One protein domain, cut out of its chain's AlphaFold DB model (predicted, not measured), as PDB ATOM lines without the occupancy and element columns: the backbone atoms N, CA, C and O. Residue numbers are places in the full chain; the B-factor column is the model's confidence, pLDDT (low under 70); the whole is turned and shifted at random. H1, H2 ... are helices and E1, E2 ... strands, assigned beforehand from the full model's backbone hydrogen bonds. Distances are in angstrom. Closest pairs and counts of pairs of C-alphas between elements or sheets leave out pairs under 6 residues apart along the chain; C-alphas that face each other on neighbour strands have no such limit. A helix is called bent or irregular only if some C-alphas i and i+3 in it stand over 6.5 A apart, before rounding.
ATOM      1  N   CYS A  42      97.666 132.655  93.294       91.63
ATOM      2  CA  CYS A  42      96.246 132.708  93.627       91.63
ATOM      3  C   CYS A  42      95.479 131.521  93.043       91.63
ATOM      4  O   CYS A  42      94.734 130.876  93.779       91.63
ATOM      5  N   LEU A  43      95.723 131.170  91.779       93.43
ATOM      6  CA  LEU A  43      95.107 130.003  91.141       93.43
ATOM      7  C   LEU A  43      95.415 128.712  91.916       93.43
ATOM      8  O   LEU A  43      94.498 127.993  92.302       93.43
ATOM      9  N   ALA A  44      96.690 128.473  92.238       93.40
ATOM     10  CA  ALA A  44      97.121 127.294  92.991       93.40
ATOM     11  C   ALA A  44      96.566 127.262  94.421       93.40
ATOM     12  O   ALA A  44      96.272 126.199  94.965       93.40
ATOM     13  N   LYS A  45      96.411 128.427  95.058       91.84
ATOM     14  CA  LYS A  45      95.758 128.510  96.365       91.84
ATOM     15  C   LYS A  45      94.280 128.132  96.269       91.84
ATOM     16  O   LYS A  45      93.797 127.403  97.128       91.84
ATOM     17  N   CYS A  46      93.576 128.623  95.255       91.81
ATOM     18  CA  CYS A  46      92.146 128.383  95.105       91.81
ATOM     19  C   CYS A  46      91.825 126.956  94.664       91.81
ATOM     20  O   CYS A  46      90.859 126.400  95.166       91.81
ATOM     21  N   GLU A  47      92.670 126.324  93.843       91.51
ATOM     22  CA  GLU A  47      92.582 124.884  93.552       91.51
ATOM     23  C   GLU A  47      92.723 124.029  94.818       91.51
ATOM     24  O   GLU A  47      92.032 123.031  94.965       91.51
ATOM     25  N   LYS A  48      93.553 124.429  95.788       90.48
ATOM     26  CA  LYS A  48      93.664 123.703  97.068       90.48
ATOM     27  C   LYS A  48      92.434 123.854  97.964       90.48
ATOM     28  O   LYS A  48      92.129 122.942  98.721       90.48
ATOM     29  N   ILE A  49      91.774 125.014  97.932       87.80
ATOM     30  CA  ILE A  49      90.579 125.291  98.749       87.80
ATOM     31  C   ILE A  49      89.337 124.655  98.116       87.80
ATOM     32  O   ILE A  49      88.492 124.112  98.822       87.80
ATOM     33  N   PHE A  50      89.251 124.705  96.789       84.66
ATOM     34  CA  PHE A  50      88.192 124.110  95.986       84.66
ATOM     35  C   PHE A  50      88.835 123.124  95.004       84.66
ATOM     36  O   PHE A  50      89.136 123.516  93.874       84.66
ATOM     37  N   PRO A  51      89.089 121.870  95.434       82.29
ATOM     38  CA  PRO A  51      89.767 120.864  94.621       82.29
ATOM     39  C   PRO A  51      89.073 120.649  93.282       82.29
ATOM     40  O   PRO A  51      87.994 120.061  93.211       82.29
ATOM     41  N   THR A  52      89.709 121.130  92.219       82.83
ATOM     42  CA  THR A  52      89.266 120.986  90.831       82.83
ATOM     43  C   THR A  52      90.489 120.588  90.023       82.83
ATOM     44  O   THR A  52      91.342 121.428  89.739       82.83
ATOM     45  N   CYS A  53      90.615 119.296  89.715       82.60
ATOM     46  CA  CYS A  53      91.766 118.761  88.995       82.60
ATOM     47  C   CYS A  53      91.993 119.523  87.688       82.60
ATOM     48  O   CYS A  53      91.067 119.696  86.906       82.60
ATOM     49  N   GLY A  54      93.226 119.970  87.452       87.03
ATOM     50  CA  GLY A  54      93.593 120.649  86.211       87.03
ATOM     51  C   GLY A  54      93.190 122.122  86.143       87.03
ATOM     52  O   GLY A  54      93.490 122.757  85.136       87.03
ATOM     53  N   PHE A  55      92.597 122.705  87.191       89.11
ATOM     54  CA  PHE A  55      92.218 124.120  87.201       89.11
ATOM     55  C   PHE A  55      93.413 125.036  86.957       89.11
ATOM     56  O   PHE A  55      93.356 125.913  86.098       89.11
ATOM     57  N   VAL A  56      94.530 124.823  87.660       91.67
ATOM     58  CA  VAL A  56      95.727 125.649  87.437       91.67
ATOM     59  C   VAL A  56      96.248 125.480  86.012       91.67
ATOM     60  O   VAL A  56      96.632 126.467  85.386       91.67
ATOM     61  N   GLY A  57      96.234 124.252  85.488       92.37
ATOM     62  CA  GLY A  57      96.637 123.959  84.112       92.37
ATOM     63  C   GLY A  57      95.768 124.696  83.093       92.37
ATOM     64  O   GLY A  57      96.295 125.382  82.221       92.37
ATOM     65  N   CYS A  58      94.452 124.628  83.279       89.25
ATOM     66  CA  CYS A  58      93.452 125.301  82.466       89.25
ATOM     67  C   CYS A  58      93.628 126.824  82.464       89.25
ATOM     68  O   CYS A  58      93.644 127.464  81.412       89.25
ATOM     69  N   MET A  59      93.819 127.402  83.650       91.19
ATOM     70  CA  MET A  59      93.869 128.849  83.833       91.19
ATOM     71  C   MET A  59      95.219 129.471  83.467       91.19
ATOM     72  O   MET A  59      95.297 130.678  83.229       91.19
ATOM     73  N   LYS A  60      96.287 128.668  83.383       92.02
ATOM     74  CA  LYS A  60      97.654 129.133  83.100       92.02
ATOM     75  C   LYS A  60      97.750 129.959  81.815       92.02
ATOM     76  O   LYS A  60      98.484 130.940  81.778       92.02
ATOM     77  N   GLN A  61      96.994 129.595  80.781       90.06
ATOM     78  CA  GLN A  61      96.992 130.302  79.496       90.06
ATOM     79  C   GLN A  61      96.353 131.704  79.549       90.06
ATOM     80  O   GLN A  61      96.619 132.519  78.670       90.06
ATOM     81  N   PHE A  62      95.547 131.990  80.579       89.75
ATOM     82  CA  PHE A  62      94.862 133.278  80.773       89.75
ATOM     83  C   PHE A  62      95.577 134.185  81.785       89.75
ATOM     84  O   PHE A  62      95.160 135.314  82.044       89.75
ATOM     85  N   VAL A  63      96.660 133.705  82.402       91.97
ATOM     86  CA  VAL A  63      97.445 134.459  83.390       91.97
ATOM     87  C   VAL A  63      97.881 135.844  82.890       91.97
ATOM     88  O   VAL A  63      97.815 136.792  83.683       91.97
ATOM     89  N   PRO A  64      98.329 136.030  81.630       90.79
ATOM     90  CA  PRO A  64      98.660 137.361  81.125       90.79
ATOM     91  C   PRO A  64      97.467 138.326  81.176       90.79
ATOM     92  O   PRO A  64      97.625 139.465  81.612       90.79
ATOM     93  N   GLU A  65      96.276 137.869  80.790       88.24
ATOM     94  CA  GLU A  65      95.023 138.625  80.844       88.24
ATOM     95  C   GLU A  65      94.667 138.988  82.292       88.24
ATOM     96  O   GLU A  65      94.403 140.155  82.585       88.24
ATOM     97  N   PHE A  66      94.754 138.030  83.224       88.60
ATOM     98  CA  PHE A  66      94.535 138.295  84.649       88.60
ATOM     99  C   PHE A  66      95.535 139.301  85.217       88.60
ATOM    100  O   PHE A  66      95.160 140.140  86.032       88.60
ATOM    101  N   ASN A  67      96.805 139.249  84.810       90.14
ATOM    102  CA  ASN A  67      97.802 140.217  85.261       90.14
ATOM    103  C   ASN A  67      97.503 141.628  84.739       90.14
ATOM    104  O   ASN A  67      97.631 142.578  85.513       90.14
ATOM    105  N   ARG A  68      97.067 141.767  83.481       89.53
ATOM    106  CA  ARG A  68      96.629 143.055  82.918       89.53
ATOM    107  C   ARG A  68      95.400 143.595  83.646       89.53
ATOM    108  O   ARG A  68      95.416 144.733  84.104       89.53
ATOM    109  N   MET A  69      94.381 142.757  83.835       86.87
ATOM    110  CA  MET A  69      93.170 143.117  84.576       86.87
ATOM    111  C   MET A  69      93.504 143.522  86.016       86.87
ATOM    112  O   MET A  69      93.078 144.580  86.465       86.87
ATOM    113  N   LYS A  70      94.355 142.754  86.710       86.76
ATOM    114  CA  LYS A  70      94.869 143.093  88.044       86.76
ATOM    115  C   LYS A  70      95.524 144.474  88.029       86.76
ATOM    116  O   LYS A  70      95.150 145.333  88.817       86.76
ATOM    117  N   GLN A  71      96.486 144.720  87.142       87.71
ATOM    118  CA  GLN A  71      97.166 146.018  87.062       87.71
ATOM    119  C   GLN A  71      96.188 147.174  86.825       87.71
ATOM    120  O   GLN A  71      96.294 148.188  87.517       87.71
ATOM    121  N   CYS A  72      95.218 146.997  85.926       87.86
ATOM    122  CA  CYS A  72      94.152 147.965  85.697       87.86
ATOM    123  C   CYS A  72      93.343 148.217  86.977       87.86
ATOM    124  O   CYS A  72      93.295 149.349  87.446       87.86
ATOM    125  N   SER A  73      92.819 147.175  87.634       84.32
ATOM    126  CA  SER A  73      92.008 147.322  88.850       84.32
ATOM    127  C   SER A  73      92.761 148.038  89.976       84.32
ATOM    128  O   SER A  73      92.206 148.902  90.650       84.32
ATOM    129  N   TYR A  74      94.050 147.741  90.172       83.47
ATOM    130  CA  TYR A  74      94.865 148.438  91.177       83.47
ATOM    131  C   TYR A  74      95.133 149.909  90.832       83.47
ATOM    132  O   TYR A  74      95.379 150.693  91.757       83.47
ATOM    133  N   SER A  75      95.143 150.267  89.547       83.72
ATOM    134  CA  SER A  75      95.280 151.646  89.069       83.72
ATOM    135  C   SER A  75      93.958 152.404  89.160       83.72
ATOM    136  O   SER A  75      93.959 153.525  89.650       83.72
ATOM    137  N   SER A  76      92.829 151.784  88.817       79.65
ATOM    138  CA  SER A  76      91.495 152.387  88.956       79.65
ATOM    139  C   SER A  76      91.111 152.621  90.420       79.65
ATOM    140  O   SER A  76      90.430 153.585  90.744       79.65
ATOM    141  N   MET A  77      91.618 151.791  91.337       72.37
ATOM    142  CA  MET A  77      91.476 152.017  92.781       72.37
ATOM    143  C   MET A  77      92.478 153.046  93.341       72.37
ATOM    144  O   MET A  77      92.471 153.325  94.542       72.37
ATOM    145  N   TYR A  78      93.360 153.623  92.516       66.46
ATOM    146  CA  TYR A  78      94.281 154.670  92.954       66.46
ATOM    147  C   TYR A  78      93.503 155.959  93.253       66.46
ATOM    148  O   TYR A  78      93.061 156.664  92.358       66.46
ATOM    149  N   GLY A  79      93.322 156.251  94.540       65.57
ATOM    150  CA  GLY A  79      92.517 157.379  95.028       65.57
ATOM    151  C   GLY A  79      91.382 156.920  95.935       65.57
ATOM    152  O   GLY A  79      91.078 157.583  96.928       65.57
ATOM    153  N   PHE A  80      90.862 155.715  95.698       71.26
ATOM    154  CA  PHE A  80      89.940 155.069  96.615       71.26
ATOM    155  C   PHE A  80      90.714 154.494  97.806       71.26
ATOM    156  O   PHE A  80      91.166 153.348  97.809       71.26
ATOM    157  N   ARG A  81      90.946 155.325  98.826       69.69
ATOM    158  CA  ARG A  81      91.720 154.893  99.995       69.69
ATOM    159  C   ARG A  81      90.963 153.853 100.815       69.69
ATOM    160  O   ARG A  81      91.605 152.927 101.299       69.69
ATOM    161  N   GLY A  82      89.647 154.012 100.997       84.09
ATOM    162  CA  GLY A  82      88.773 153.125 101.791       84.09
ATOM    163  C   GLY A  82      89.188 152.912 103.258       84.09
ATOM    164  O   GLY A  82      88.463 152.309 104.042       84.09
ATOM    165  N   CYS A  83      90.357 153.406 103.649       90.66
ATOM    166  CA  CYS A  83      90.985 153.324 104.950       90.66
ATOM    167  C   CYS A  83      90.848 154.659 105.681       90.66
ATOM    168  O   CYS A  83      90.547 155.693 105.084       90.66
ATOM    169  N   THR A  84      91.135 154.646 106.976       92.96
ATOM    170  CA  THR A  84      91.047 155.827 107.837       92.96
ATOM    171  C   THR A  84      92.370 156.111 108.548       92.96
ATOM    172  O   THR A  84      93.261 155.261 108.637       92.96
ATOM    173  N   SER A  85      92.521 157.327 109.065       91.96
ATOM    174  CA  SER A  85      93.547 157.672 110.055       91.96
ATOM    175  C   SER A  85      93.057 157.475 111.497       91.96
ATOM    176  O   SER A  85      93.874 157.431 112.418       91.96
ATOM    177  N   GLN A  86      91.745 157.327 111.705       91.55
ATOM    178  CA  GLN A  86      91.121 157.243 113.024       91.55
ATOM    179  C   GLN A  86      91.024 155.791 113.507       91.55
ATOM    180  O   GLN A  86      90.403 154.947 112.871       91.55
ATOM    181  N   LYS A  87      91.604 155.490 114.675       88.24
ATOM    182  CA  LYS A  87      91.627 154.124 115.241       88.24
ATOM    183  C   LYS A  87      90.269 153.628 115.749       88.24
ATOM    184  O   LYS A  87      90.116 152.426 115.950       88.24
ATOM    185  N   SER A  88      89.341 154.541 116.015       89.56
ATOM    186  CA  SER A  88      88.014 154.254 116.563       89.56
ATOM    187  C   SER A  88      86.961 153.993 115.493       89.56
ATOM    188  O   SER A  88      85.864 153.578 115.850       89.56
ATOM    189  N   ASN A  89      87.258 154.232 114.209       92.01
ATOM    190  CA  ASN A  89      86.233 154.077 113.186       92.01
ATOM    191  C   ASN A  89      85.905 152.599 112.951       92.01
ATOM    192  O   ASN A  89      86.801 151.750 112.863       92.01
ATOM    193  N   VAL A  90      84.616 152.313 112.826       90.88
ATOM    194  CA  VAL A  90      84.074 150.974 112.598       90.88
ATOM    195  C   VAL A  90      83.130 150.996 111.403       90.88
ATOM    196  O   VAL A  90      82.567 152.033 111.064       90.88
ATOM    197  N   LEU A  91      82.982 149.848 110.758       89.53
ATOM    198  CA  LEU A  91      82.119 149.618 109.609       89.53
ATOM    199  C   LEU A  91      81.214 148.425 109.893       89.53
ATOM    200  O   LEU A  91      81.540 147.583 110.732       89.53
ATOM    201  N   SER A  92      80.112 148.326 109.156       84.82
ATOM    202  CA  SER A  92      79.386 147.062 109.069       84.82
ATOM    203  C   SER A  92      80.210 146.067 108.255       84.82
ATOM    204  O   SER A  92      80.751 146.420 107.202       84.82
ATOM    205  N   ARG A  93      80.329 144.834 108.745       81.87
ATOM    206  CA  ARG A  93      81.002 143.755 108.024       81.87
ATOM    207  C   ARG A  93      80.210 143.403 106.764       81.87
ATOM    208  O   ARG A  93      79.038 143.054 106.848       81.87
ATOM    209  N   ARG A  94      80.861 143.442 105.599       78.74
ATOM    210  CA  ARG A  94      80.210 143.101 104.321       78.74
ATOM    211  C   ARG A  94      80.345 141.618 103.984       78.74
ATOM    212  O   ARG A  94      81.408 141.020 104.192       78.74
ATOM    213  N   GLY A  95      79.285 141.032 103.437       77.83
ATOM    214  CA  GLY A  95      79.326 139.716 102.794       77.83
ATOM    215  C   GLY A  95      79.997 139.775 101.418       77.83
ATOM    216  O   GLY A  95      80.349 140.850 100.944       77.83
ATOM    217  N   MET A  96      80.197 138.615 100.789       78.09
ATOM    218  CA  MET A  96      80.586 138.517  99.367       78.09
ATOM    219  C   MET A  96      79.475 137.925  98.506       78.09
ATOM    220  O   MET A  96      79.675 137.731  97.314       78.09
ATOM    221  N   ASP A  97      78.317 137.620  99.094       83.30
ATOM    222  CA  ASP A  97      77.242 136.928  98.389       83.30
ATOM    223  C   ASP A  97      76.695 137.783  97.243       83.30
ATOM    224  O   ASP A  97      76.701 137.331  96.105       83.30
ATOM    225  N   GLU A  98      76.372 139.049  97.508       84.00
ATOM    226  CA  GLU A  98      75.909 139.985  96.477       84.00
ATOM    227  C   GLU A  98      76.976 140.228  95.399       84.00
ATOM    228  O   GLU A  98      76.685 140.191  94.206       84.00
ATOM    229  N   PHE A  99      78.244 140.371  95.799       80.68
ATOM    230  CA  PHE A  99      79.352 140.464  94.848       80.68
ATOM    231  C   PHE A  99      79.442 139.219  93.952       80.68
ATOM    232  O   PHE A  99      79.646 139.333  92.744       80.68
ATOM    233  N   ARG A 100      79.307 138.019  94.534       82.32
ATOM    234  CA  ARG A 100      79.334 136.756  93.794       82.32
ATOM    235  C   ARG A 100      78.161 136.681  92.822       82.32
ATOM    236  O   ARG A 100      78.374 136.266  91.690       82.32
ATOM    237  N   ASP A 101      76.969 137.094  93.229       85.30
ATOM    238  CA  ASP A 101      75.773 137.051  92.384       85.30
ATOM    239  C   ASP A 101      75.890 138.030  91.198       85.30
ATOM    240  O   ASP A 101      75.583 137.672  90.057       85.30
ATOM    241  N   ILE A 102      76.452 139.223  91.423       84.19
ATOM    242  CA  ILE A 102      76.787 140.186  90.358       84.19
ATOM    243  C   ILE A 102      77.868 139.624  89.424       84.19
ATOM    244  O   ILE A 102      77.777 139.755  88.202       84.19
ATOM    245  N   MET A 103      78.892 138.969  89.977       80.73
ATOM    246  CA  MET A 103      79.947 138.338  89.186       80.73
ATOM    247  C   MET A 103      79.391 137.214  88.308       80.73
ATOM    248  O   MET A 103      79.717 137.172  87.124       80.73
ATOM    249  N   ILE A 104      78.569 136.320  88.867       78.23
ATOM    250  CA  ILE A 104      77.933 135.220  88.128       78.23
ATOM    251  C   ILE A 104      77.078 135.792  87.002       78.23
ATOM    252  O   ILE A 104      77.336 135.463  85.852       78.23
ATOM    253  N   SER A 105      76.135 136.684  87.316       81.20
ATOM    254  CA  SER A 105      75.233 137.270  86.316       81.20
ATOM    255  C   SER A 105      75.994 137.994  85.207       81.20
ATOM    256  O   SER A 105      75.736 137.753  84.035       81.20
ATOM    257  N   THR A 106      77.011 138.793  85.539       76.94
ATOM    258  CA  THR A 106      77.799 139.499  84.514       76.94
ATOM    259  C   THR A 106      78.597 138.539  83.630       76.94
ATOM    260  O   THR A 106      78.723 138.759  82.425       76.94
ATOM    261  N   ILE A 107      79.168 137.482  84.216       73.49
ATOM    262  CA  ILE A 107      79.873 136.448  83.458       73.49
ATOM    263  C   ILE A 107      78.881 135.710  82.559       73.49
ATOM    264  O   ILE A 107      79.142 135.579  81.371       73.49
ATOM    265  N   GLU A 108      77.743 135.274  83.090       73.55
ATOM    266  CA  GLU A 108      76.700 134.579  82.333       73.55
ATOM    267  C   GLU A 108      76.103 135.441  81.222       73.55
ATOM    268  O   GLU A 108      75.817 134.907  80.162       73.55
ATOM    269  N   ASP A 109      75.963 136.751  81.408       75.05
ATOM    270  CA  ASP A 109      75.453 137.660  80.375       75.05
ATOM    271  C   ASP A 109      76.471 137.893  79.252       75.05
ATOM    272  O   ASP A 109      76.097 138.106  78.102       75.05
ATOM    273  N   LYS A 110      77.774 137.858  79.560       69.81
ATOM    274  CA  LYS A 110      78.849 138.089  78.573       69.81
ATOM    275  C   LYS A 110      79.350 136.819  77.906       69.81
ATOM    276  O   LYS A 110      79.921 136.887  76.823       69.81
ATOM    277  N   ILE A 111      79.162 135.684  78.565       63.23
ATOM    278  CA  ILE A 111      79.386 134.343  78.023       63.23
ATOM    279  C   ILE A 111      78.082 133.815  77.388       63.23
ATOM    280  O   ILE A 111      78.116 132.873  76.614       63.23
ATOM    281  N   GLY A 112      76.931 134.435  77.659       53.60
ATOM    282  CA  GLY A 112      75.580 133.928  77.377       53.60
ATOM    283  C   GLY A 112      75.180 133.705  75.920       53.60
ATOM    284  O   GLY A 112      74.076 133.218  75.696       53.60
ATOM    285  N   GLN A 119      73.872 126.334  82.637       53.70
ATOM    286  CA  GLN A 119      73.940 125.666  83.943       53.70
ATOM    287  C   GLN A 119      75.364 125.427  84.497       53.70
ATOM    288  O   GLN A 119      75.490 125.004  85.647       53.70
ATOM    289  N   PHE A 120      76.448 125.674  83.747       55.33
ATOM    290  CA  PHE A 120      77.773 125.165  84.154       55.33
ATOM    291  C   PHE A 120      78.587 126.034  85.115       55.33
ATOM    292  O   PHE A 120      79.545 125.507  85.691       55.33
ATOM    293  N   MET A 121      78.229 127.298  85.379       60.87
ATOM    294  CA  MET A 121      78.774 128.011  86.549       60.87
ATOM    295  C   MET A 121      78.130 127.442  87.819       60.87
ATOM    296  O   MET A 121      77.422 128.107  88.570       60.87
ATOM    297  N   ASN A 122      78.378 126.157  88.070       65.70
ATOM    298  CA  ASN A 122      77.942 125.501  89.278       65.70
ATOM    299  C   ASN A 122      78.547 126.233  90.488       65.70
ATOM    300  O   ASN A 122      79.565 126.933  90.404       65.70
ATOM    301  N   LYS A 123      77.931 126.063  91.661       72.90
ATOM    302  CA  LYS A 123      78.364 126.750  92.890       72.90
ATOM    303  C   LYS A 123      79.858 126.559  93.193       72.90
ATOM    304  O   LYS A 123      80.451 127.409  93.852       72.90
ATOM    305  N   LYS A 124      80.471 125.459  92.737       76.98
ATOM    306  CA  LYS A 124      81.901 125.180  92.917       76.98
ATOM    307  C   LYS A 124      82.763 126.089  92.035       76.98
ATOM    308  O   LYS A 124      83.671 126.722  92.569       76.98
ATOM    309  N   ALA A 125      82.447 126.215  90.746       77.03
ATOM    310  CA  ALA A 125      83.123 127.124  89.822       77.03
ATOM    311  C   ALA A 125      83.003 128.583  90.283       77.03
ATOM    312  O   ALA A 125      84.011 129.284  90.386       77.03
ATOM    313  N   ALA A 126      81.798 129.007  90.683       77.42
ATOM    314  CA  ALA A 126      81.567 130.349  91.212       77.42
ATOM    315  C   ALA A 126      82.397 130.636  92.477       77.42
ATOM    316  O   ALA A 126      83.041 131.679  92.567       77.42
ATOM    317  N   ARG A 127      82.455 129.692  93.429       83.99
ATOM    318  CA  ARG A 127      83.292 129.811  94.640       83.99
ATOM    319  C   ARG A 127      84.787 129.830  94.328       83.99
ATOM    320  O   ARG A 127      85.549 130.538  94.986       83.99
ATOM    321  N   GLN A 128      85.225 129.068  93.330       85.21
ATOM    322  CA  GLN A 128      86.619 129.080  92.902       85.21
ATOM    323  C   GLN A 128      86.982 130.414  92.232       85.21
ATOM    324  O   GLN A 128      88.038 130.970  92.537       85.21
ATOM    325  N   GLY A 129      86.087 130.971  91.409       84.00
ATOM    326  CA  GLY A 129      86.205 132.320  90.849       84.00
ATOM    327  C   GLY A 129      86.235 133.405  91.928       84.00
ATOM    328  O   GLY A 129      87.143 134.234  91.928       84.00
ATOM    329  N   GLU A 130      85.324 133.338  92.905       85.26
ATOM    330  CA  GLU A 130      85.289 134.228  94.074       85.26
ATOM    331  C   GLU A 130      86.616 134.174  94.843       85.26
ATOM    332  O   GLU A 130      87.197 135.207  95.166       85.26
ATOM    333  N   CYS A 131      87.170 132.979  95.063       89.78
ATOM    334  CA  CYS A 131      88.474 132.828  95.704       89.78
ATOM    335  C   CYS A 131      89.602 133.505  94.919       89.78
ATOM    336  O   CYS A 131      90.459 134.170  95.515       89.78
ATOM    337  N   VAL A 132      89.638 133.324  93.594       89.40
ATOM    338  CA  VAL A 132      90.660 133.949  92.743       89.40
ATOM    339  C   VAL A 132      90.508 135.462  92.797       89.40
ATOM    340  O   VAL A 132      91.505 136.160  92.998       89.40
ATOM    341  N   PHE A 133      89.274 135.954  92.712       85.48
ATOM    342  CA  PHE A 133      88.958 137.362  92.881       85.48
ATOM    343  C   PHE A 133      89.472 137.888  94.225       85.48
ATOM    344  O   PHE A 133      90.331 138.764  94.227       85.48
ATOM    345  N   GLU A 134      89.054 137.318  95.360       85.38
ATOM    346  CA  GLU A 134      89.482 137.755  96.696       85.38
ATOM    347  C   GLU A 134      91.003 137.705  96.882       85.38
ATOM    348  O   GLU A 134      91.586 138.522  97.599       85.38
ATOM    349  N   CYS A 135      91.663 136.732  96.254       86.95
ATOM    350  CA  CYS A 135      93.109 136.600  96.317       86.95
ATOM    351  C   CYS A 135      93.823 137.741  95.584       86.95
ATOM    352  O   CYS A 135      94.797 138.285  96.104       86.95
ATOM    353  N   LEU A 136      93.323 138.125  94.407       81.74
ATOM    354  CA  LEU A 136      93.857 139.236  93.620       81.74
ATOM    355  C   LEU A 136      93.387 140.598  94.150       81.74
ATOM    356  O   LEU A 136      94.050 141.617  93.927       81.74
ATOM    357  N   TYR A 137      92.269 140.609  94.872       77.37
ATOM    358  CA  TYR A 137      91.570 141.800  95.302       77.37
ATOM    359  C   TYR A 137      92.356 142.602  96.361       77.37
ATOM    360  O   TYR A 137      92.737 142.067  97.411       77.37
ATOM    361  N   PRO A 138      92.559 143.919  96.144       69.93
ATOM    362  CA  PRO A 138      93.122 144.845  97.123       69.93
ATOM    363  C   PRO A 138      92.588 144.731  98.555       69.93
ATOM    364  O   PRO A 138      93.380 144.823  99.495       69.93
ATOM    365  N   GLY A 139      91.280 144.514  98.732       72.77
ATOM    366  CA  GLY A 139      90.633 144.563 100.045       72.77
ATOM    367  C   GLY A 139      90.653 143.261 100.847       72.77
ATOM    368  O   GLY A 139      90.707 143.320 102.073       72.77
ATOM    369  N   ARG A 140      90.685 142.077 100.213       77.02
ATOM    370  CA  ARG A 140      90.486 140.772 100.903       77.02
ATOM    371  C   ARG A 140      91.605 139.736 100.718       77.02
ATOM    372  O   ARG A 140      91.466 138.561 101.075       77.02
ATOM    373  N   ASN A 141      92.770 140.166 100.245       81.53
ATOM    374  CA  ASN A 141      93.924 139.286 100.071       81.53
ATOM    375  C   ASN A 141      94.524 138.765 101.400       81.53
ATOM    376  O   ASN A 141      94.080 139.036 102.519       81.53
ATOM    377  N   ALA A 142      95.564 137.932 101.285       82.24
ATOM    378  CA  ALA A 142      96.216 137.306 102.438       82.24
ATOM    379  C   ALA A 142      96.863 138.312 103.410       82.24
ATOM    380  O   ALA A 142      97.001 138.005 104.595       82.24
ATOM    381  N   CYS A 143      97.273 139.489 102.931       86.00
ATOM    382  CA  CYS A 143      97.849 140.523 103.782       86.00
ATOM    383  C   CYS A 143      96.758 141.267 104.558       86.00
ATOM    384  O   CYS A 143      96.860 141.378 105.779       86.00
ATOM    385  N   THR A 144      95.695 141.717 103.883       86.44
ATOM    386  CA  THR A 144      94.631 142.506 104.529       86.44
ATOM    387  C   THR A 144      93.854 141.705 105.568       86.44
ATOM    388  O   THR A 144      93.565 142.231 106.639       86.44
ATOM    389  N   ARG A 145      93.651 140.396 105.360       86.36
ATOM    390  CA  ARG A 145      93.046 139.513 106.378       86.36
ATOM    391  C   ARG A 145      93.786 139.509 107.718       86.36
ATOM    392  O   ARG A 145      93.155 139.401 108.767       86.36
ATOM    393  N   LYS A 146      95.115 139.665 107.717       90.74
ATOM    394  CA  LYS A 146      95.912 139.723 108.958       90.74
ATOM    395  C   LYS A 146      95.701 141.021 109.734       90.74
ATOM    396  O   LYS A 146      95.973 141.054 110.930       90.74
ATOM    397  N   LEU A 147      95.221 142.073 109.070       90.68
ATOM    398  CA  LEU A 147      94.949 143.358 109.702       90.68
ATOM    399  C   LEU A 147      93.668 143.338 110.552       90.68
ATOM    400  O   LEU A 147      93.500 144.236 111.375       90.68
ATOM    401  N   LYS A 148      92.807 142.315 110.392       88.52
ATOM    402  CA  LYS A 148      91.537 142.155 111.127       88.52
ATOM    403  C   LYS A 148      90.683 143.432 111.092       88.52
ATOM    404  O   LYS A 148      90.205 143.909 112.120       88.52
ATOM    405  N   CYS A 149      90.561 144.004 109.901       89.03
ATOM    406  CA  CYS A 149      89.843 145.237 109.628       89.03
ATOM    407  C   CYS A 149      89.168 145.148 108.257       89.03
ATOM    408  O   CYS A 149      89.537 144.285 107.458       89.03
ATOM    409  N   ASP A 150      88.225 146.048 107.989       88.17
ATOM    410  CA  ASP A 150      87.564 146.171 106.685       88.17
ATOM    411  C   ASP A 150      87.784 147.561 106.069       88.17
ATOM    412  O   ASP A 150      88.243 148.501 106.731       88.17
ATOM    413  N   LEU A 151      87.490 147.692 104.781       87.10
ATOM    414  CA  LEU A 151      87.566 148.945 104.044       87.10
ATOM    415  C   LEU A 151      86.166 149.503 103.824       87.10
ATOM    416  O   LEU A 151      85.223 148.774 103.536       87.10
ATOM    417  N   TYR A 152      86.052 150.825 103.890       87.99
ATOM    418  CA  TYR A 152      84.885 151.498 103.351       87.99
ATOM    419  C   TYR A 152      84.974 151.365 101.839       87.99
ATOM    420  O   TYR A 152      85.934 151.866 101.267       87.99
ATOM    421  N   LEU A 153      84.036 150.653 101.226       81.50
ATOM    422  CA  LEU A 153      83.988 150.348  99.797       81.50
ATOM    423  C   LEU A 153      82.666 150.874  99.219       81.50
ATOM    424  O   LEU A 153      81.689 150.938  99.970       81.50
ATOM    425  N   PRO A 154      82.596 151.212  97.919       81.29
ATOM    426  CA  PRO A 154      81.324 151.510  97.264       81.29
ATOM    427  C   PRO A 154      80.397 150.281  97.295       81.29
ATOM    428  O   PRO A 154      80.874 149.184  97.616       81.29
ATOM    429  N   PRO A 155      79.103 150.427  96.978       83.17
ATOM    430  CA  PRO A 155      78.187 149.302  96.764       83.17
ATOM    431  C   PRO A 155      78.763 148.227  95.822       83.17
ATOM    432  O   PRO A 155      79.637 148.518  95.002       83.17
ATOM    433  N   GLU A 156      78.356 146.968  96.000       82.34
ATOM    434  CA  GLU A 156      78.939 145.793  95.337       82.34
ATOM    435  C   GLU A 156      78.918 145.908  93.805       82.34
ATOM    436  O   GLU A 156      79.883 145.506  93.156       82.34
ATOM    437  N   ASP A 157      77.872 146.505  93.240       82.74
ATOM    438  CA  ASP A 157      77.687 146.756  91.809       82.74
ATOM    439  C   ASP A 157      78.663 147.810  91.268       82.74
ATOM    440  O   ASP A 157      79.370 147.557  90.290       82.74
ATOM    441  N   GLU A 158      78.779 148.964  91.927       82.50
ATOM    442  CA  GLU A 158      79.732 150.018  91.566       82.50
ATOM    443  C   GLU A 158      81.174 149.517  91.717       82.50
ATOM    444  O   GLU A 158      82.060 149.773  90.890       82.50
ATOM    445  N   PHE A 159      81.404 148.744  92.770       78.81
ATOM    446  CA  PHE A 159      82.686 148.144  93.043       78.81
ATOM    447  C   PHE A 159      83.056 147.090  91.978       78.81
ATOM    448  O   PHE A 159      84.154 147.159  91.413       78.81
ATOM    449  N   PHE A 160      82.148 146.173  91.627       82.23
ATOM    450  CA  PHE A 160      82.362 145.179  90.569       82.23
ATOM    451  C   PHE A 160      82.523 145.828  89.191       82.23
ATOM    452  O   PHE A 160      83.384 145.412  88.411       82.23
ATOM    453  N   LYS A 161      81.786 146.910  88.912       84.07
ATOM    454  CA  LYS A 161      81.883 147.677  87.662       84.07
ATOM    455  C   LYS A 161      83.316 148.111  87.352       84.07
ATOM    456  O   LYS A 161      83.722 148.090  86.195       84.07
ATOM    457  N   THR A 162      84.119 148.431  88.368       81.63
ATOM    458  CA  THR A 162      85.542 148.765  88.170       81.63
ATOM    459  C   THR A 162      86.346 147.585  87.614       81.63
ATOM    460  O   THR A 162      87.188 147.764  86.733       81.63
ATOM    461  N   PHE A 163      86.096 146.367  88.100       81.51
ATOM    462  CA  PHE A 163      86.745 145.157  87.580       81.51
ATOM    463  C   PHE A 163      86.264 144.832  86.180       81.51
ATOM    464  O   PHE A 163      87.075 144.506  85.316       81.51
ATOM    465  N   TYR A 164      84.963 144.970  85.961       84.67
ATOM    466  CA  TYR A 164      84.340 144.740  84.674       84.67
ATOM    467  C   TYR A 164      84.899 145.667  83.582       84.67
ATOM    468  O   TYR A 164      85.340 145.184  82.542       84.67
ATOM    469  N   LEU A 165      84.994 146.973  83.848       88.22
ATOM    470  CA  LEU A 165      85.590 147.938  82.916       88.22
ATOM    471  C   LEU A 165      87.045 147.582  82.580       88.22
ATOM    472  O   LEU A 165      87.448 147.631  81.421       88.22
ATOM    473  N   CYS A 166      87.820 147.143  83.574       88.66
ATOM    474  CA  CYS A 166      89.175 146.648  83.342       88.66
ATOM    475  C   CYS A 166      89.205 145.362  82.504       88.66
ATOM    476  O   CYS A 166      90.113 145.178  81.695       88.66
ATOM    477  N   ALA A 167      88.243 144.457  82.683       85.95
ATOM    478  CA  ALA A 167      88.132 143.253  81.868       85.95
ATOM    479  C   ALA A 167      87.805 143.595  80.401       85.95
ATOM    480  O   ALA A 167      88.412 143.022  79.493       85.95
ATOM    481  N   GLU A 168      86.918 144.564  80.158       87.39
ATOM    482  CA  GLU A 168      86.609 145.065  78.813       87.39
ATOM    483  C   GLU A 168      87.816 145.748  78.159       87.39
ATOM    484  O   GLU A 168      88.219 145.364  77.059       87.39
ATOM    485  N   GLU A 169      88.447 146.701  78.852       89.28
ATOM    486  CA  GLU A 169      89.599 147.453  78.339       89.28
ATOM    487  C   GLU A 169      90.759 146.521  77.960       89.28
ATOM    488  O   GLU A 169      91.393 146.675  76.916       89.28
ATOM    489  N   GLN A 170      91.001 145.495  78.780       86.16
ATOM    490  CA  GLN A 170      92.073 144.523  78.565       86.16
ATOM    491  C   GLN A 170      91.670 143.359  77.647       86.16
ATOM    492  O   GLN A 170      92.434 142.394  77.515       86.16
ATOM    493  N   ARG A 171      90.494 143.447  77.004       84.36
ATOM    494  CA  ARG A 171      89.920 142.441  76.094       84.36
ATOM    495  C   ARG A 171      89.876 141.043  76.710       84.36
ATOM    496  O   ARG A 171      90.027 140.048  76.004       84.36
ATOM    497  N   PHE A 172      89.666 140.950  78.019       83.18
ATOM    498  CA  PHE A 172      89.612 139.683  78.749       83.18
ATOM    499  C   PHE A 172      88.566 138.738  78.143       83.18
ATOM    500  O   PHE A 172      88.846 137.571  77.873       83.18
ATOM    501  N   PHE A 173      87.393 139.280  77.811       78.59
ATOM    502  CA  PHE A 173      86.283 138.514  77.245       78.59
ATOM    503  C   PHE A 173      86.514 138.022  75.810       78.59
ATOM    504  O   PHE A 173      85.764 137.170  75.350       78.59
ATOM    505  N   SER A 174      87.575 138.460  75.117       81.28
ATOM    506  CA  SER A 174      87.911 137.930  73.782       81.28
ATOM    507  C   SER A 174      88.343 136.458  73.803       81.28
ATOM    508  O   SER A 174      88.319 135.796  72.772       81.28
ATOM    509  N   LYS A 175      88.726 135.941  74.978       80.62
ATOM    510  CA  LYS A 175      89.041 134.524  75.216       80.62
ATOM    511  C   LYS A 175      88.009 133.834  76.111       80.62
ATOM    512  O   LYS A 175      88.293 132.766  76.649       80.62
ATOM    513  N   SER A 176      86.842 134.448  76.307       76.76
ATOM    514  CA  SER A 176      85.798 133.918  77.192       76.76
ATOM    515  C   SER A 176      85.374 132.506  76.792       76.76
ATOM    516  O   SER A 176      85.338 131.643  77.658       76.76
ATOM    517  N   GLU A 177      85.189 132.244  75.496       75.85
ATOM    518  CA  GLU A 177      84.878 130.917  74.950       75.85
ATOM    519  C   GLU A 177      85.928 129.866  75.326       75.85
ATOM    520  O   GLU A 177      85.607 128.807  75.855       75.85
ATOM    521  N   GLN A 178      87.210 130.178  75.116       81.06
ATOM    522  CA  GLN A 178      88.316 129.268  75.430       81.06
ATOM    523  C   GLN A 178      88.405 129.006  76.932       81.06
ATOM    524  O   GLN A 178      88.638 127.876  77.357       81.06
ATOM    525  N   MET A 179      88.226 130.052  77.741       80.79
ATOM    526  CA  MET A 179      88.218 129.933  79.194       80.79
ATOM    527  C   MET A 179      87.036 129.091  79.660       80.79
ATOM    528  O   MET A 179      87.205 128.228  80.517       80.79
ATOM    529  N   TYR A 180      85.872 129.298  79.059       75.54
ATOM    530  CA  TYR A 180      84.661 128.570  79.370       75.54
ATOM    531  C   TYR A 180      84.767 127.094  79.000       75.54
ATOM    532  O   TYR A 180      84.573 126.254  79.869       75.54
ATOM    533  N   ALA A 181      85.151 126.770  77.762       77.71
ATOM    534  CA  ALA A 181      85.371 125.395  77.319       77.71
ATOM    535  C   ALA A 181      86.382 124.679  78.222       77.71
ATOM    536  O   ALA A 181      86.190 123.542  78.638       77.71
ATOM    537  N   CYS A 182      87.449 125.382  78.595       81.29
ATOM    538  CA  CYS A 182      88.455 124.848  79.491       81.29
ATOM    539  C   CYS A 182      87.898 124.558  80.894       81.29
ATOM    540  O   CYS A 182      88.162 123.490  81.434       81.29
ATOM    541  N   ILE A 183      87.120 125.480  81.469       79.27
ATOM    542  CA  ILE A 183      86.506 125.358  82.798       79.27
ATOM    543  C   ILE A 183      85.412 124.286  82.806       79.27
ATOM    544  O   ILE A 183      85.406 123.448  83.706       79.27
ATOM    545  N   SER A 184      84.511 124.275  81.823       74.00
ATOM    546  CA  SER A 184      83.360 123.367  81.779       74.00
ATOM    547  C   SER A 184      83.805 121.904  81.835       74.00
ATOM    548  O   SER A 184      83.301 121.147  82.665       74.00
ATOM    549  N   HIS A 185      84.846 121.523  81.090       73.76
ATOM    550  CA  HIS A 185      85.411 120.171  81.137       73.76
ATOM    551  C   HIS A 185      85.895 119.737  82.531       73.76
ATOM    552  O   HIS A 185      85.865 118.546  82.830       73.76
ATOM    553  N   LEU A 186      86.304 120.671  83.397       75.06
ATOM    554  CA  LEU A 186      86.773 120.354  84.754       75.06
ATOM    555  C   LEU A 186      85.634 120.123  85.750       75.06
ATOM    556  O   LEU A 186      85.837 119.500  86.793       75.06
ATOM    557  N   PHE A 187      84.456 120.683  85.467       68.06
ATOM    558  CA  PHE A 187      83.316 120.675  86.381       68.06
ATOM    559  C   PHE A 187      82.225 119.683  85.978       68.06
ATOM    560  O   PHE A 187      81.470 119.254  86.849       68.06
TER     561      PHE A 187
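Overview. This is residues 42 to 112 and 119 to 187 of the 201 residues of an uncharacterized protein of Caenorhabditis elegans (UniProt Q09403). A body of crossed helices has H2 and H3 on opposite sides, with H6 and H7 each reaching from one to the other; H4 crosses near the middle, with H1 packed on it and on H2. At one end a long loop, residues 77 to 89, leads out to the short strand E1 and makes much of the length. The printed part has 140 residues, with seven named helices and one named strand in the order H1 H2 E1 H3 H4 H5 H6 H7; its class is mostly helix. It is compact, with a radius of gyration of the C-alphas of 15.5 A, yet elongated in outline, spanning 49 by 30 by 25 A.

Along the chain. H2, residues 55 to 76, is the longest helix at 28.3 A, from C-alpha 55 at (92.218, 124.120, 87.201) to C-alpha 76 at (91.495, 152.387, 88.956). It has a kink of 71 degrees near residue 62 and is irregular, with C-alphas 61 and 64 7.4 A apart. H1 is residues 42 to 49, and E1 is residues 90 to 92. H3, residues 97 to 111, measures 20.6 A; H4, residues 123 to 136, 19.9 A. H5 is residues 142 to 146. H6, residues 156 to 169, measures 20.1 A. H7, residues 172 to 187, measures 21.4 A and ends at C-alpha 187 at (83.316, 120.675, 86.381); it has a kink of 43 degrees near residue 179 and is irregular, with C-alphas 174 and 177 7.7 A apart.

Arrangement. H2 and H3 are the hubs, touching three helices each, and are apart from each other. H2 touches H7, closest at the C-alphas of Cys 58 and Cys 182, 5.8 A, opposite ways at 37 degrees, only just a steep tilt. With residues 69 to 76 alone H2 touches H6, about perpendicular at 74 degrees; the C-alphas of Met 69 and Cys 166 are closest, 5.5 A. H3 touches H6 with residues 98 to 103 alone, at a shallow tilt of 32 degrees, the same way; the closest C-alphas, Phe 99 and Glu 156, are 5.4 A apart. H3 touches H7 with residues 110 to 111 alone, closest at the C-alphas of Ile 111 and Ser 176, 6.5 A. H1 touches H4, closest at the C-alphas of Cys 42 and Cys 135, 5.7 A. H5 touches no helix, and E1 pairs with no named strand. Every O i to N i+4 pair is within hydrogen-bond range in H1, H3 and H4; the counts are 14 of 18 in H2, 8 of 10 in H6, 8 of 12 in H7 and 0 of 1 in H5, where 1 of 2 O i to N i+3 pairs is within range.

Size, cuts and confidence. The C-alphas farthest apart, Gln 86 and His 185, are 49.2 A apart. Residues 113 to 118 are not printed, and C-alphas 112 and 119 are 10.7 A apart across the cut. The link from H2 to E1 is long, 13 residues. The mean pLDDT of the printed part is 82.5; residues 78 to 79, 81, 110 to 112, 119 to 122, 138 and 187 are under 70.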